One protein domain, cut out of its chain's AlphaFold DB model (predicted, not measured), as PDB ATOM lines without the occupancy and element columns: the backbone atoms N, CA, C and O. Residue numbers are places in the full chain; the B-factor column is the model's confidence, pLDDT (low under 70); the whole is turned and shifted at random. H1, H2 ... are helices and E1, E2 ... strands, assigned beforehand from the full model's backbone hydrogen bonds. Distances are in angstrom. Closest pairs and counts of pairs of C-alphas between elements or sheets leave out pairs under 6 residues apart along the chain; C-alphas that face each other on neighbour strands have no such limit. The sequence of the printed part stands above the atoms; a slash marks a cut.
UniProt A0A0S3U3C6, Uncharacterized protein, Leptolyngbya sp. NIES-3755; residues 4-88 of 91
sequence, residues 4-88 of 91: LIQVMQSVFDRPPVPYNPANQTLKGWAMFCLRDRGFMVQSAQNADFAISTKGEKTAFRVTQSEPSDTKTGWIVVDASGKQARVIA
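This is residues 4 to 88 of the 91 residues of an uncharacterized protein of Leptolyngbya sp. NIES-3755 (UniProt A0A0S3U3C6). A four-stranded sheet, curled like part of a barrel, has two helices packed on one face, H1 by edge strand E4 and H2 mainly by E2, set crosswise to each other. The printed part has 85 residues, with named elements in the order H1 H2 E1 E2 E3 E4; under half of its residues, 42, are in them. The sheet is mixed, in the order E1 E2 E3 E4; the class is mixed, helices and strands, in two layers, helices on one face of a sheet. The whole is compact, with a radius of gyration of the C-alphas of 11.7 A and spans of 33 by 28 by 22 A.

Start at H1, residues 4 to 12, which touches H2, residues 26 to 36, about perpendicular at 76 degrees; their closest C-alphas, Val 11 and Cys 33, are 6.9 A apart. In both helices every O i to N i+4 pair is within hydrogen-bond range. Look next at the hairpin of E1, residues 49 to 53, and E2, residues 56 to 63, antiparallel, with N 51 and O 58 at 2.9 A. E2 is parallel to E3, residues 73 to 77, with N 75 and O 61 at 2.8 A. E3 forms an antiparallel hairpin with E4, residues 84 to 87, with N 85 and O 76 at 2.8 A. The closest C-alphas of H1 and E4, Phe 12 and Ala 84, are 5.1 A apart; those of H2 and E2, Lys 27 and Val 62, 5.9 A. E1 is apart from E3 and E4.

Find C-alpha 4 at (-13.199, 7.479, 57.649), where H1 begins. H2 runs 15.5 A from C-alpha 26 at (-10.117, 11.481, 38.219), and E2 runs 23.2 A. E4 ends at C-alpha 87, (-7.306, 15.183, 53.177).

The C-alphas farthest apart, Ala 22 and Lys 54, are 35.2 A apart. The links H1 to H2 and H2 to E1 are long. The printed part has no cut, and no printed residue is under 70 in pLDDT.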
ATOM      1  N   LEU A   4     -12.835   7.441  59.068       92.56
ATOM      2  CA  LEU A   4     -13.199   7.479  57.649       92.56
ATOM      3  C   LEU A   4     -11.990   7.799  56.757       92.56
ATOM      4  O   LEU A   4     -11.717   7.076  55.803       92.56
ATOM      5  N   ILE A   5     -11.240   8.849  57.095       94.94
ATOM      6  CA  ILE A   5     -10.110   9.322  56.291       94.94
ATOM      7  C   ILE A   5      -8.978   8.294  56.287       94.94
ATOM      8  O   ILE A   5      -8.386   8.056  55.242       94.94
ATOM      9  N   GLN A   6      -8.714   7.635  57.418       94.88
ATOM     10  CA  GLN A   6      -7.706   6.571  57.490       94.88
ATOM     11  C   GLN A   6      -8.080   5.364  56.622       94.88
ATOM     12  O   GLN A   6      -7.241   4.847  55.885       94.88
ATOM     13  N   VAL A   7      -9.344   4.929  56.666       95.25
ATOM     14  CA  VAL A   7      -9.800   3.804  55.840       95.25
ATOM     15  C   VAL A   7      -9.768   4.192  54.360       95.25
ATOM     16  O   VAL A   7      -9.265   3.417  53.554       95.25
ATOM     17  N   MET A   8     -10.210   5.400  53.994       97.25
ATOM     18  CA  MET A   8     -10.087   5.899  52.619       97.25
ATOM     19  C   MET A   8      -8.624   5.971  52.167       97.25
ATOM     20  O   MET A   8      -8.320   5.526  51.066       97.25
ATOM     21  N   GLN A   9      -7.709   6.462  53.011       97.81
ATOM     22  CA  GLN A   9      -6.281   6.517  52.688       97.81
ATOM     23  C   GLN A   9      -5.739   5.126  52.347       97.81
ATOM     24  O   GLN A   9      -5.103   4.961  51.314       97.81
ATOM     25  N   SER A  10      -6.101   4.098  53.120       97.25
ATOM     26  CA  SER A  10      -5.672   2.717  52.843       97.25
ATOM     27  C   SER A  10      -6.165   2.160  51.497       97.25
ATOM     28  O   SER A  10      -5.555   1.242  50.939       97.25
ATOM     29  N   VAL A  11      -7.266   2.696  50.954       97.62
ATOM     30  CA  VAL A  11      -7.725   2.376  49.593       97.62
ATOM     31  C   VAL A  11      -6.781   2.985  48.566       97.62
ATOM     32  O   VAL A  11      -6.402   2.306  47.618       97.62
ATOM     33  N   PHE A  12      -6.387   4.239  48.759       97.75
ATOM     34  CA  PHE A  12      -5.585   4.988  47.796       97.75
ATOM     35  C   PHE A  12      -4.073   4.779  47.919       97.75
ATOM     36  O   PHE A  12      -3.361   5.075  46.965       97.75
ATOM     37  N   ASP A  13      -3.589   4.203  49.018       96.94
ATOM     38  CA  ASP A  13      -2.213   3.694  49.117       96.94
ATOM     39  C   ASP A  13      -2.006   2.459  48.223       96.94
ATOM     40  O   ASP A  13      -0.898   2.177  47.765       96.94
ATOM     41  N   ARG A  14      -3.078   1.686  47.998       95.12
ATOM     42  CA  ARG A  14      -3.093   0.466  47.175       95.12
ATOM     43  C   ARG A  14      -4.400   0.377  46.381       95.12
ATOM     44  O   ARG A  14      -5.241  -0.479  46.694       95.12
ATOM     45  N   PRO A  15      -4.600   1.267  45.391       95.75
ATOM     46  CA  PRO A  15      -5.826   1.269  44.615       95.75
ATOM     47  C   PRO A  15      -5.918  -0.020  43.785       95.75
ATOM     48  O   PRO A  15      -4.890  -0.556  43.368       95.75
ATOM     49  N   PRO A  16      -7.135  -0.529  43.524       95.25
ATOM     50  CA  PRO A  16      -7.332  -1.745  42.730       95.25
ATOM     51  C   PRO A  16      -6.766  -1.616  41.309       95.25
ATOM     52  O   PRO A  16      -6.294  -2.597  40.739       95.25
ATOM     53  N   VAL A  17      -6.772  -0.400  40.754       95.31
ATOM     54  CA  VAL A  17      -6.126  -0.056  39.482       95.31
ATOM     55  C   VAL A  17      -5.509   1.344  39.565       95.31
ATOM     56  O   VAL A  17      -6.081   2.214  40.229       95.31
ATOM     57  N   PRO A  18      -4.382   1.607  38.880       95.88
ATOM     58  CA  PRO A  18      -3.844   2.957  38.776       95.88
ATOM     59  C   PRO A  18      -4.771   3.864  37.955       95.88
ATOM     60  O   PRO A  18      -5.514   3.413  37.076       95.88
ATOM     61  N   TYR A  19      -4.711   5.163  38.227       96.94
ATOM     62  CA  TYR A  19      -5.364   6.175  37.415       96.94
ATOM     63  C   TYR A  19      -4.745   6.206  36.012       96.94
ATOM     64  O   TYR A  19      -3.526   6.227  35.849       96.94
ATOM     65  N   ASN A  20      -5.605   6.223  34.991       94.50
ATOM     66  CA  ASN A  20      -5.208   6.371  33.598       94.50
ATOM     67  C   ASN A  20      -6.130   7.406  32.930       94.50
ATOM     68  O   ASN A  20      -7.309   7.098  32.718       94.50
ATOM     69  N   PRO A  21      -5.618   8.599  32.577       92.94
ATOM     70  CA  PRO A  21      -6.426   9.667  31.993       92.94
ATOM     71  C   PRO A  21      -7.033   9.308  30.632       92.94
ATOM     72  O   PRO A  21      -8.040   9.898  30.255       92.94
ATOM     73  N   ALA A  22      -6.476   8.330  29.906       93.12
ATOM     74  CA  ALA A  22      -7.022   7.889  28.622       93.12
ATOM     75  C   ALA A  22      -8.327   7.085  28.763       93.12
ATOM     76  O   ALA A  22      -9.120   7.035  27.826       93.12
ATOM     77  N   ASN A  23      -8.559   6.470  29.929       91.44
ATOM     78  CA  ASN A  23      -9.668   5.534  30.135       91.44
ATOM     79  C   ASN A  23     -10.755   6.080  31.069       91.44
ATOM     80  O   ASN A  23     -11.894   5.621  31.021       91.44
ATOM     81  N   GLN A  24     -10.408   7.008  31.964       93.25
ATOM     82  CA  GLN A  24     -11.301   7.466  33.026       93.25
ATOM     83  C   GLN A  24     -10.946   8.870  33.521       93.25
ATOM     84  O   GLN A  24      -9.800   9.310  33.465       93.25
ATOM     85  N   THR A  25     -11.942   9.569  34.062       96.19
ATOM     86  CA  THR A  25     -11.738  10.839  34.774       96.19
ATOM     87  C   THR A  25     -11.222  10.582  36.193       96.19
ATOM     88  O   THR A  25     -11.450   9.506  36.748       96.19
ATOM     89  N   LEU A  26     -10.568  11.572  36.817       96.19
ATOM     90  CA  LEU A  26     -10.117  11.481  38.219       96.19
ATOM     91  C   LEU A  26     -11.268  11.120  39.167       96.19
ATOM     92  O   LEU A  26     -11.157  10.198  39.975       96.19
ATOM     93  N   LYS A  27     -12.408  11.799  39.003       96.56
ATOM     94  CA  LYS A  27     -13.651  11.499  39.717       96.56
ATOM     95  C   LYS A  27     -14.088  10.050  39.502       96.56
ATOM     96  O   LYS A  27     -14.355   9.350  40.475       96.56
ATOM     97  N   GLY A  28     -14.163   9.599  38.248       96.94
ATOM     98  CA  GLY A  28     -14.592   8.240  37.915       96.94
ATOM     99  C   GLY A  28     -13.709   7.181  38.572       96.94
ATOM    100  O   GLY A  28     -14.221   6.272  39.224       96.94
ATOM    101  N   TRP A  29     -12.391   7.360  38.484       97.75
ATOM    102  CA  TRP A  29     -11.406   6.485  39.113       97.75
ATOM    103  C   TRP A  29     -11.535   6.446  40.641       97.75
ATOM    104  O   TRP A  29     -11.598   5.365  41.228       97.75
ATOM    105  N   ALA A  30     -11.632   7.605  41.298       97.88
ATOM    106  CA  ALA A  30     -11.744   7.672  42.752       97.88
ATOM    107  C   ALA A  30     -13.038   7.012  43.256       97.88
ATOM    108  O   ALA A  30     -13.020   6.242  44.217       97.88
ATOM    109  N   MET A  31     -14.161   7.264  42.574       97.62
ATOM    110  CA  MET A  31     -15.441   6.630  42.892       97.62
ATOM    111  C   MET A  31     -15.387   5.111  42.691       97.62
ATOM    112  O   MET A  31     -15.961   4.384  43.498       97.62
ATOM    113  N   PHE A  32     -14.709   4.630  41.644       97.19
ATOM    114  CA  PHE A  32     -14.495   3.200  41.417       97.19
ATOM    115  C   PHE A  32     -13.700   2.568  42.563       97.19
ATOM    116  O   PHE A  32     -14.192   1.627  43.179       97.19
ATOM    117  N   CYS A  33     -12.538   3.130  42.913       97.44
ATOM    118  CA  CYS A  33     -11.682   2.601  43.982       97.44
ATOM    119  C   CYS A  33     -12.426   2.492  45.321       97.44
ATOM    120  O   CYS A  33     -12.286   1.508  46.042       97.44
ATOM    121  N   LEU A  34     -13.244   3.494  45.650       97.69
ATOM    122  CA  LEU A  34     -14.033   3.502  46.881       97.69
ATOM    123  C   LEU A  34     -15.182   2.483  46.835       97.69
ATOM    124  O   LEU A  34     -15.396   1.755  47.801       97.69
ATOM    125  N   ARG A  35     -15.908   2.381  45.718       97.25
ATOM    126  CA  ARG A  35     -17.003   1.404  45.570       97.25
ATOM    127  C   ARG A  35     -16.510  -0.036  45.602       97.25
ATOM    128  O   ARG A  35     -17.150  -0.859  46.248       97.25
ATOM    129  N   ASP A  36     -15.378  -0.314  44.963       96.75
ATOM    130  CA  ASP A  36     -14.719  -1.626  44.984       96.75
ATOM    131  C   ASP A  36     -14.422  -2.088  46.422       96.75
ATOM    132  O   ASP A  36     -14.562  -3.258  46.762       96.75
ATOM    133  N   ARG A  37     -14.131  -1.136  47.318       95.50
ATOM    134  CA  ARG A  37     -13.905  -1.371  48.753       95.50
ATOM    135  C   ARG A  37     -15.164  -1.257  49.621       95.50
ATOM    136  O   ARG A  37     -15.056  -1.227  50.844       95.50
ATOM    137  N   GLY A  38     -16.351  -1.196  49.019       95.06
ATOM    138  CA  GLY A  38     -17.639  -1.227  49.719       95.06
ATOM    139  C   GLY A  38     -18.129   0.116  50.268       95.06
ATOM    140  O   GLY A  38     -19.096   0.148  51.028       95.06
ATOM    141  N   PHE A  39     -17.504   1.240  49.904       96.12
ATOM    142  CA  PHE A  39     -17.978   2.552  50.344       96.12
ATOM    143  C   PHE A  39     -19.293   2.943  49.660       96.12
ATOM    144  O   PHE A  39     -19.459   2.808  48.444       96.12
ATOM    145  N   MET A  40     -20.206   3.541  50.430       95.56
ATOM    146  CA  MET A  40     -21.432   4.130  49.892       95.56
ATOM    147  C   MET A  40     -21.149   5.523  49.313       95.56
ATOM    148  O   MET A  40     -21.235   6.539  50.007       95.56
ATOM    149  N   VAL A  41     -20.815   5.556  48.024       96.38
ATOM    150  CA  VAL A  41     -20.542   6.787  47.268       96.38
ATOM    151  C   VAL A  41     -21.834   7.366  46.683       96.38
ATOM    152  O   VAL A  41     -22.494   6.719  45.865       96.38
ATOM    153  N   GLN A  42     -22.165   8.602  47.052       94.25
ATOM    154  CA  GLN A  42     -23.355   9.340  46.618       94.25
ATOM    155  C   GLN A  42     -22.994  10.586  45.797       94.25
ATOM    156  O   GLN A  42     -21.870  11.083  45.856       94.25
ATOM    157  N   SER A  43     -23.953  11.112  45.035       90.62
ATOM    158  CA  SER A  43     -23.808  12.411  44.371       90.62
ATOM    159  C   SER A  43     -23.816  13.565  45.383       90.62
ATOM    160  O   SER A  43     -24.432  13.479  46.447       90.62
ATOM    161  N   ALA A  44     -23.134  14.656  45.036       91.81
ATOM    162  CA  ALA A  44     -23.088  15.897  45.800       91.81
ATOM    163  C   ALA A  44     -23.270  17.092  44.850       91.81
ATOM    164  O   ALA A  44     -22.890  17.008  43.686       91.81
ATOM    165  N   GLN A  45     -23.867  18.188  45.332       85.12
ATOM    166  CA  GLN A  45     -24.086  19.392  44.514       85.12
ATOM    167  C   GLN A  45     -22.836  20.281  44.412       85.12
ATOM    168  O   GLN A  45     -22.571  20.831  43.353       85.12
ATOM    169  N   ASN A  46     -22.045  20.377  45.486       87.62
ATOM    170  CA  ASN A  46     -20.887  21.283  45.583       87.62
ATOM    171  C   ASN A  46     -19.544  20.538  45.690       87.62
ATOM    172  O   ASN A  46     -18.559  21.082  46.181       87.62
ATOM    173  N   ALA A  47     -19.517  19.268  45.290       94.81
ATOM    174  CA  ALA A  47     -18.336  18.415  45.336       94.81
ATOM    175  C   ALA A  47     -18.433  17.328  44.259       94.81
ATOM    176  O   ALA A  47     -19.485  17.157  43.638       94.81
ATOM    177  N   ASP A  48     -17.363  16.564  44.045       96.50
ATOM    178  CA  ASP A  48     -17.385  15.482  43.061       96.50
ATOM    179  C   ASP A  48     -18.320  14.351  43.491       96.50
ATOM    180  O   ASP A  48     -19.057  13.803  42.659       96.50
ATOM    181  N   PHE A  49     -18.304  14.022  44.783       97.06
ATOM    182  CA  PHE A  49     -19.177  13.042  45.421       97.06
ATOM    183  C   PHE A  49     -19.217  13.244  46.943       97.06
ATOM    184  O   PHE A  49     -18.509  14.078  47.504       97.06
ATOM    185  N   ALA A  50     -20.049  12.456  47.622       96.19
ATOM    186  CA  ALA A  50     -20.042  12.334  49.073       96.19
ATOM    187  C   ALA A  50     -19.947  10.869  49.499       96.19
ATOM    188  O   ALA A  50     -20.457   9.977  48.817       96.19
ATOM    189  N   ILE A  51     -19.319  10.627  50.644       95.62
ATOM    190  CA  ILE A  51     -19.315   9.325  51.308       95.62
ATOM    191  C   ILE A  51     -20.314   9.366  52.450       95.62
ATOM    192  O   ILE A  51     -20.274  10.279  53.273       95.62
ATOM    193  N   SER A  52     -21.214   8.385  52.472       91.69
ATOM    194  CA  SER A  52     -22.182   8.212  53.550       91.69
ATOM    195  C   SER A  52     -21.659   7.197  54.562       91.69
ATOM    196  O   SER A  52     -21.449   6.028  54.225       91.69
ATOM    197  N   THR A  53     -21.476   7.623  55.808       87.38
ATOM    198  CA  THR A  53     -21.148   6.751  56.939       87.38
ATOM    199  C   THR A  53     -22.195   6.916  58.024       87.38
ATOM    200  O   THR A  53     -22.309   7.985  58.611       87.38
ATOM    201  N   LYS A  54     -22.965   5.857  58.307       84.44
ATOM    202  CA  LYS A  54     -23.987   5.848  59.375       84.44
ATOM    203  C   LYS A  54     -24.972   7.038  59.325       84.44
ATOM    204  O   LYS A  54     -25.473   7.463  60.355       84.44
ATOM    205  N   GLY A  55     -25.263   7.552  58.127       81.25
ATOM    206  CA  GLY A  55     -26.183   8.677  57.914       81.25
ATOM    207  C   GLY A  55     -25.508  10.048  57.807       81.25
ATOM    208  O   GLY A  55     -26.132  10.977  57.298       81.25
ATOM    209  N   GLU A  56     -24.236  10.172  58.186       87.44
ATOM    210  CA  GLU A  56     -23.447  11.385  57.964       87.44
ATOM    211  C   GLU A  56     -22.833  11.379  56.567       87.44
ATOM    212  O   GLU A  56     -22.320  10.357  56.104       87.44
ATOM    213  N   LYS A  57     -22.884  12.529  55.889       91.44
ATOM    214  CA  LYS A  57     -22.312  12.704  54.553       91.44
ATOM    215  C   LYS A  57     -21.088  13.595  54.622       91.44
ATOM    216  O   LYS A  57     -21.189  14.752  55.019       91.44
ATOM    217  N   THR A  58     -19.961  13.089  54.145       93.69
ATOM    218  CA  THR A  58     -18.740  13.881  53.978       93.69
ATOM    219  C   THR A  58     -18.485  14.093  52.491       93.69
ATOM    220  O   THR A  58     -18.401  13.128  51.732       93.69
ATOM    221  N   ALA A  59     -18.413  15.353  52.066       95.44
ATOM    222  CA  ALA A  59     -18.206  15.729  50.671       95.44
ATOM    223  C   ALA A  59     -16.717  15.685  50.300       95.44
ATOM    224  O   ALA A  59     -15.879  16.164  51.064       95.44
ATOM    225  N   PHE A  60     -16.412  15.146  49.117       97.00
ATOM    226  CA  PHE A  60     -15.051  15.020  48.604       97.00
ATOM    227  C   PHE A  60     -14.919  15.535  47.173       97.00
ATOM    228  O   PHE A  60     -15.801  15.333  46.331       97.00
ATOM    229  N   ARG A  61     -13.776  16.162  46.901       97.75
ATOM    230  CA  ARG A  61     -13.315  16.567  45.572       97.75
ATOM    231  C   ARG A  61     -12.038  15.818  45.205       97.75
ATOM    232  O   ARG A  61     -11.308  15.360  46.086       97.75
ATOM    233  N   VAL A  62     -11.771  15.675  43.913       97.62
ATOM    234  CA  VAL A  62     -10.603  14.952  43.399       97.62
ATOM    235  C   VAL A  62      -9.776  15.865  42.507       97.62
ATOM    236  O   VAL A  62     -10.310  16.548  41.638       97.62
ATOM    237  N   THR A  63      -8.462  15.874  42.706       97.31
ATOM    238  CA  THR A  63      -7.540  16.753  41.975       97.31
ATOM    239  C   THR A  63      -6.165  16.104  41.815       97.31
ATOM    240  O   THR A  63      -5.837  15.163  42.532       97.31
ATOM    241  N   GLN A  64      -5.365  16.609  40.878       96.38
ATOM    242  CA  GLN A  64      -3.916  16.361  40.793       96.38
ATOM    243  C   GLN A  64      -3.086  17.602  41.168       96.38
ATOM    244  O   GLN A  64      -1.860  17.546  41.193       96.38
ATOM    245  N   SER A  65      -3.754  18.719  41.457       95.06
ATOM    246  CA  SER A  65      -3.154  19.986  41.883       95.06
ATOM    247  C   SER A  65      -3.386  20.223  43.376       95.06
ATOM    248  O   SER A  65      -4.174  19.517  44.005       95.06
ATOM    249  N   GLU A  66      -2.752  21.256  43.934       92.69
ATOM    250  CA  GLU A  66      -3.000  21.686  45.314       92.69
ATOM    251  C   GLU A  66      -4.506  21.969  45.547       92.69
ATOM    252  O   GLU A  66      -5.148  22.593  44.690       92.69
ATOM    253  N   PRO A  67      -5.095  21.511  46.670       94.19
ATOM    254  CA  PRO A  67      -6.472  21.826  47.042       94.19
ATOM    255  C   PRO A  67      -6.753  23.331  47.089       94.19
ATOM    256  O   PRO A  67      -5.954  24.114  47.598       94.19
ATOM    257  N   SER A  68      -7.926  23.743  46.605       90.12
ATOM    258  CA  SER A  68      -8.324  25.159  46.565       90.12
ATOM    259  C   SER A  68      -9.013  25.661  47.838       90.12
ATOM    260  O   SER A  68      -9.196  26.864  48.006       90.12
ATOM    261  N   ASP A  69      -9.476  24.750  48.692       91.25
ATOM    262  CA  ASP A  69     -10.206  25.049  49.921       91.25
ATOM    263  C   ASP A  69     -10.021  23.931  50.947       91.25
ATOM    264  O   ASP A  69      -9.639  22.815  50.600       91.25
ATOM    265  N   THR A  70     -10.333  24.224  52.205       91.06
ATOM    266  CA  THR A  70     -10.300  23.258  53.311       91.06
ATOM    267  C   THR A  70     -11.694  22.831  53.773       91.06
ATOM    268  O   THR A  70     -11.822  21.977  54.644       91.06
ATOM    269  N   LYS A  71     -12.760  23.395  53.187       91.31
ATOM    270  CA  LYS A  71     -14.157  23.137  53.586       91.31
ATOM    271  C   LYS A  71     -14.661  21.779  53.109       91.31
ATOM    272  O   LYS A  71     -15.595  21.223  53.683       91.31
ATOM    273  N   THR A  72     -14.087  21.269  52.025       93.75
ATOM    274  CA  THR A  72     -14.382  19.939  51.491       93.75
ATOM    275  C   THR A  72     -13.210  18.992  51.713       93.75
ATOM    276  O   THR A  72     -12.063  19.413  51.840       93.75
ATOM    277  N   GLY A  73     -13.499  17.693  51.801       95.75
ATOM    278  CA  GLY A  73     -12.447  16.690  51.786       95.75
ATOM    279  C   GLY A  73     -11.819  16.607  50.398       95.75
ATOM    280  O   GLY A  73     -12.488  16.838  49.387       95.75
ATOM    281  N   TRP A  74     -10.551  16.218  50.329       97.69
ATOM    282  CA  TRP A  74      -9.840  16.097  49.057       97.69
ATOM    283  C   TRP A  74      -9.199  14.733  48.883       97.69
ATOM    284  O   TRP A  74      -8.701  14.135  49.833       97.69
ATOM    285  N   ILE A  75      -9.189  14.266  47.640       97.88
ATOM    286  CA  ILE A  75      -8.361  13.160  47.172       97.88
ATOM    287  C   ILE A  75      -7.394  13.751  46.152       97.88
ATOM    288  O   ILE A  75      -7.785  14.106  45.039       97.88
ATOM    289  N   VAL A  76      -6.138  13.890  46.560       97.94
ATOM    290  CA  VAL A  76      -5.064  14.446  45.738       97.94
ATOM    291  C   VAL A  76      -4.299  13.288  45.121       97.94
ATOM    292  O   VAL A  76      -3.548  12.596  45.809       97.94
ATOM    293  N   VAL A  77      -4.542  13.036  43.841       97.44
ATOM    294  CA  VAL A  77      -3.908  11.960  43.078       97.44
ATOM    295  C   VAL A  77      -2.491  12.378  42.727       97.44
ATOM    296  O   VAL A  77      -2.265  13.501  42.279       97.44
ATOM    297  N   ASP A  78      -1.534  11.480  42.931       94.25
ATOM    298  CA  ASP A  78      -0.154  11.765  42.563       94.25
ATOM    299  C   ASP A  78       0.010  11.901  41.035       94.25
ATOM    300  O   ASP A  78      -0.810  11.427  40.239       94.25
ATOM    301  N   ALA A  79       1.103  12.539  40.607       91.50
ATOM    302  CA  ALA A  79       1.396  12.747  39.187       91.50
ATOM    303  C   ALA A  79       1.620  11.434  38.407       91.50
ATOM    304  O   ALA A  79       1.490  11.410  37.186       91.50
ATOM    305  N   SER A  80       1.951  10.339  39.098       92.69
ATOM    306  CA  SER A  80       2.110   9.011  38.497       92.69
ATOM    307  C   SER A  80       0.785   8.252  38.337       92.69
ATOM    308  O   SER A  80       0.758   7.216  37.673       92.69
ATOM    309  N   GLY A  81      -0.299   8.737  38.951       93.06
ATOM    310  CA  GLY A  81      -1.603   8.087  39.011       93.06
ATOM    311  C   GLY A  81      -1.647   6.817  39.866       93.06
ATOM    312  O   GLY A  81      -2.633   6.086  39.806       93.06
ATOM    313  N   LYS A  82      -0.597   6.495  40.628       95.06
ATOM    314  CA  LYS A  82      -0.496   5.203  41.332       95.06
ATOM    315  C   LYS A  82      -1.071   5.239  42.737       95.06
ATOM    316  O   LYS A  82      -1.490   4.195  43.228       95.06
ATOM    317  N   GLN A  83      -1.070   6.402  43.371       96.25
ATOM    318  CA  GLN A  83      -1.575   6.615  44.718       96.25
ATOM    319  C   GLN A  83      -2.316   7.950  44.805       96.25
ATOM    320  O   GLN A  83      -2.262   8.796  43.905       96.25
ATOM    321  N   ALA A  84      -3.025   8.142  45.914       97.75
ATOM    322  CA  ALA A  84      -3.600   9.433  46.256       97.75
ATOM    323  C   ALA A  84      -3.546   9.690  47.762       97.75
ATOM    324  O   ALA A  84      -3.618   8.771  48.578       97.75
ATOM    325  N   ARG A  85      -3.465  10.967  48.130       97.38
ATOM    326  CA  ARG A  85      -3.574  11.429  49.512       97.38
ATOM    327  C   ARG A  85      -4.998  11.879  49.800       97.38
ATOM    328  O   ARG A  85      -5.558  12.678  49.055       97.38
ATOM    329  N   VAL A  86      -5.556  11.417  50.910       97.44
ATOM    330  CA  VAL A  86      -6.867  11.821  51.413       97.44
ATOM    331  C   VAL A  86      -6.683  12.891  52.483       97.44
ATOM    332  O   VAL A  86      -5.973  12.700  53.471       97.44
ATOM    333  N   ILE A  87      -7.335  14.028  52.284       96.38
ATOM    334  CA  ILE A  87      -7.306  15.183  53.177       96.38
ATOM    335  C   ILE A  87      -8.710  15.357  53.753       96.38
ATOM    336  O   ILE A  87      -9.704  15.340  53.024       96.38
ATOM    337  N   ALA A  88      -8.786  15.479  55.075       94.44
ATOM    338  CA  ALA A  88     -10.039  15.720  55.775       94.44
ATOM    339  C   ALA A  88     -10.512  17.169  55.554       94.44
ATOM    340  O   ALA A  88      -9.658  18.056  55.528       94.44
TER     341      ALA A  88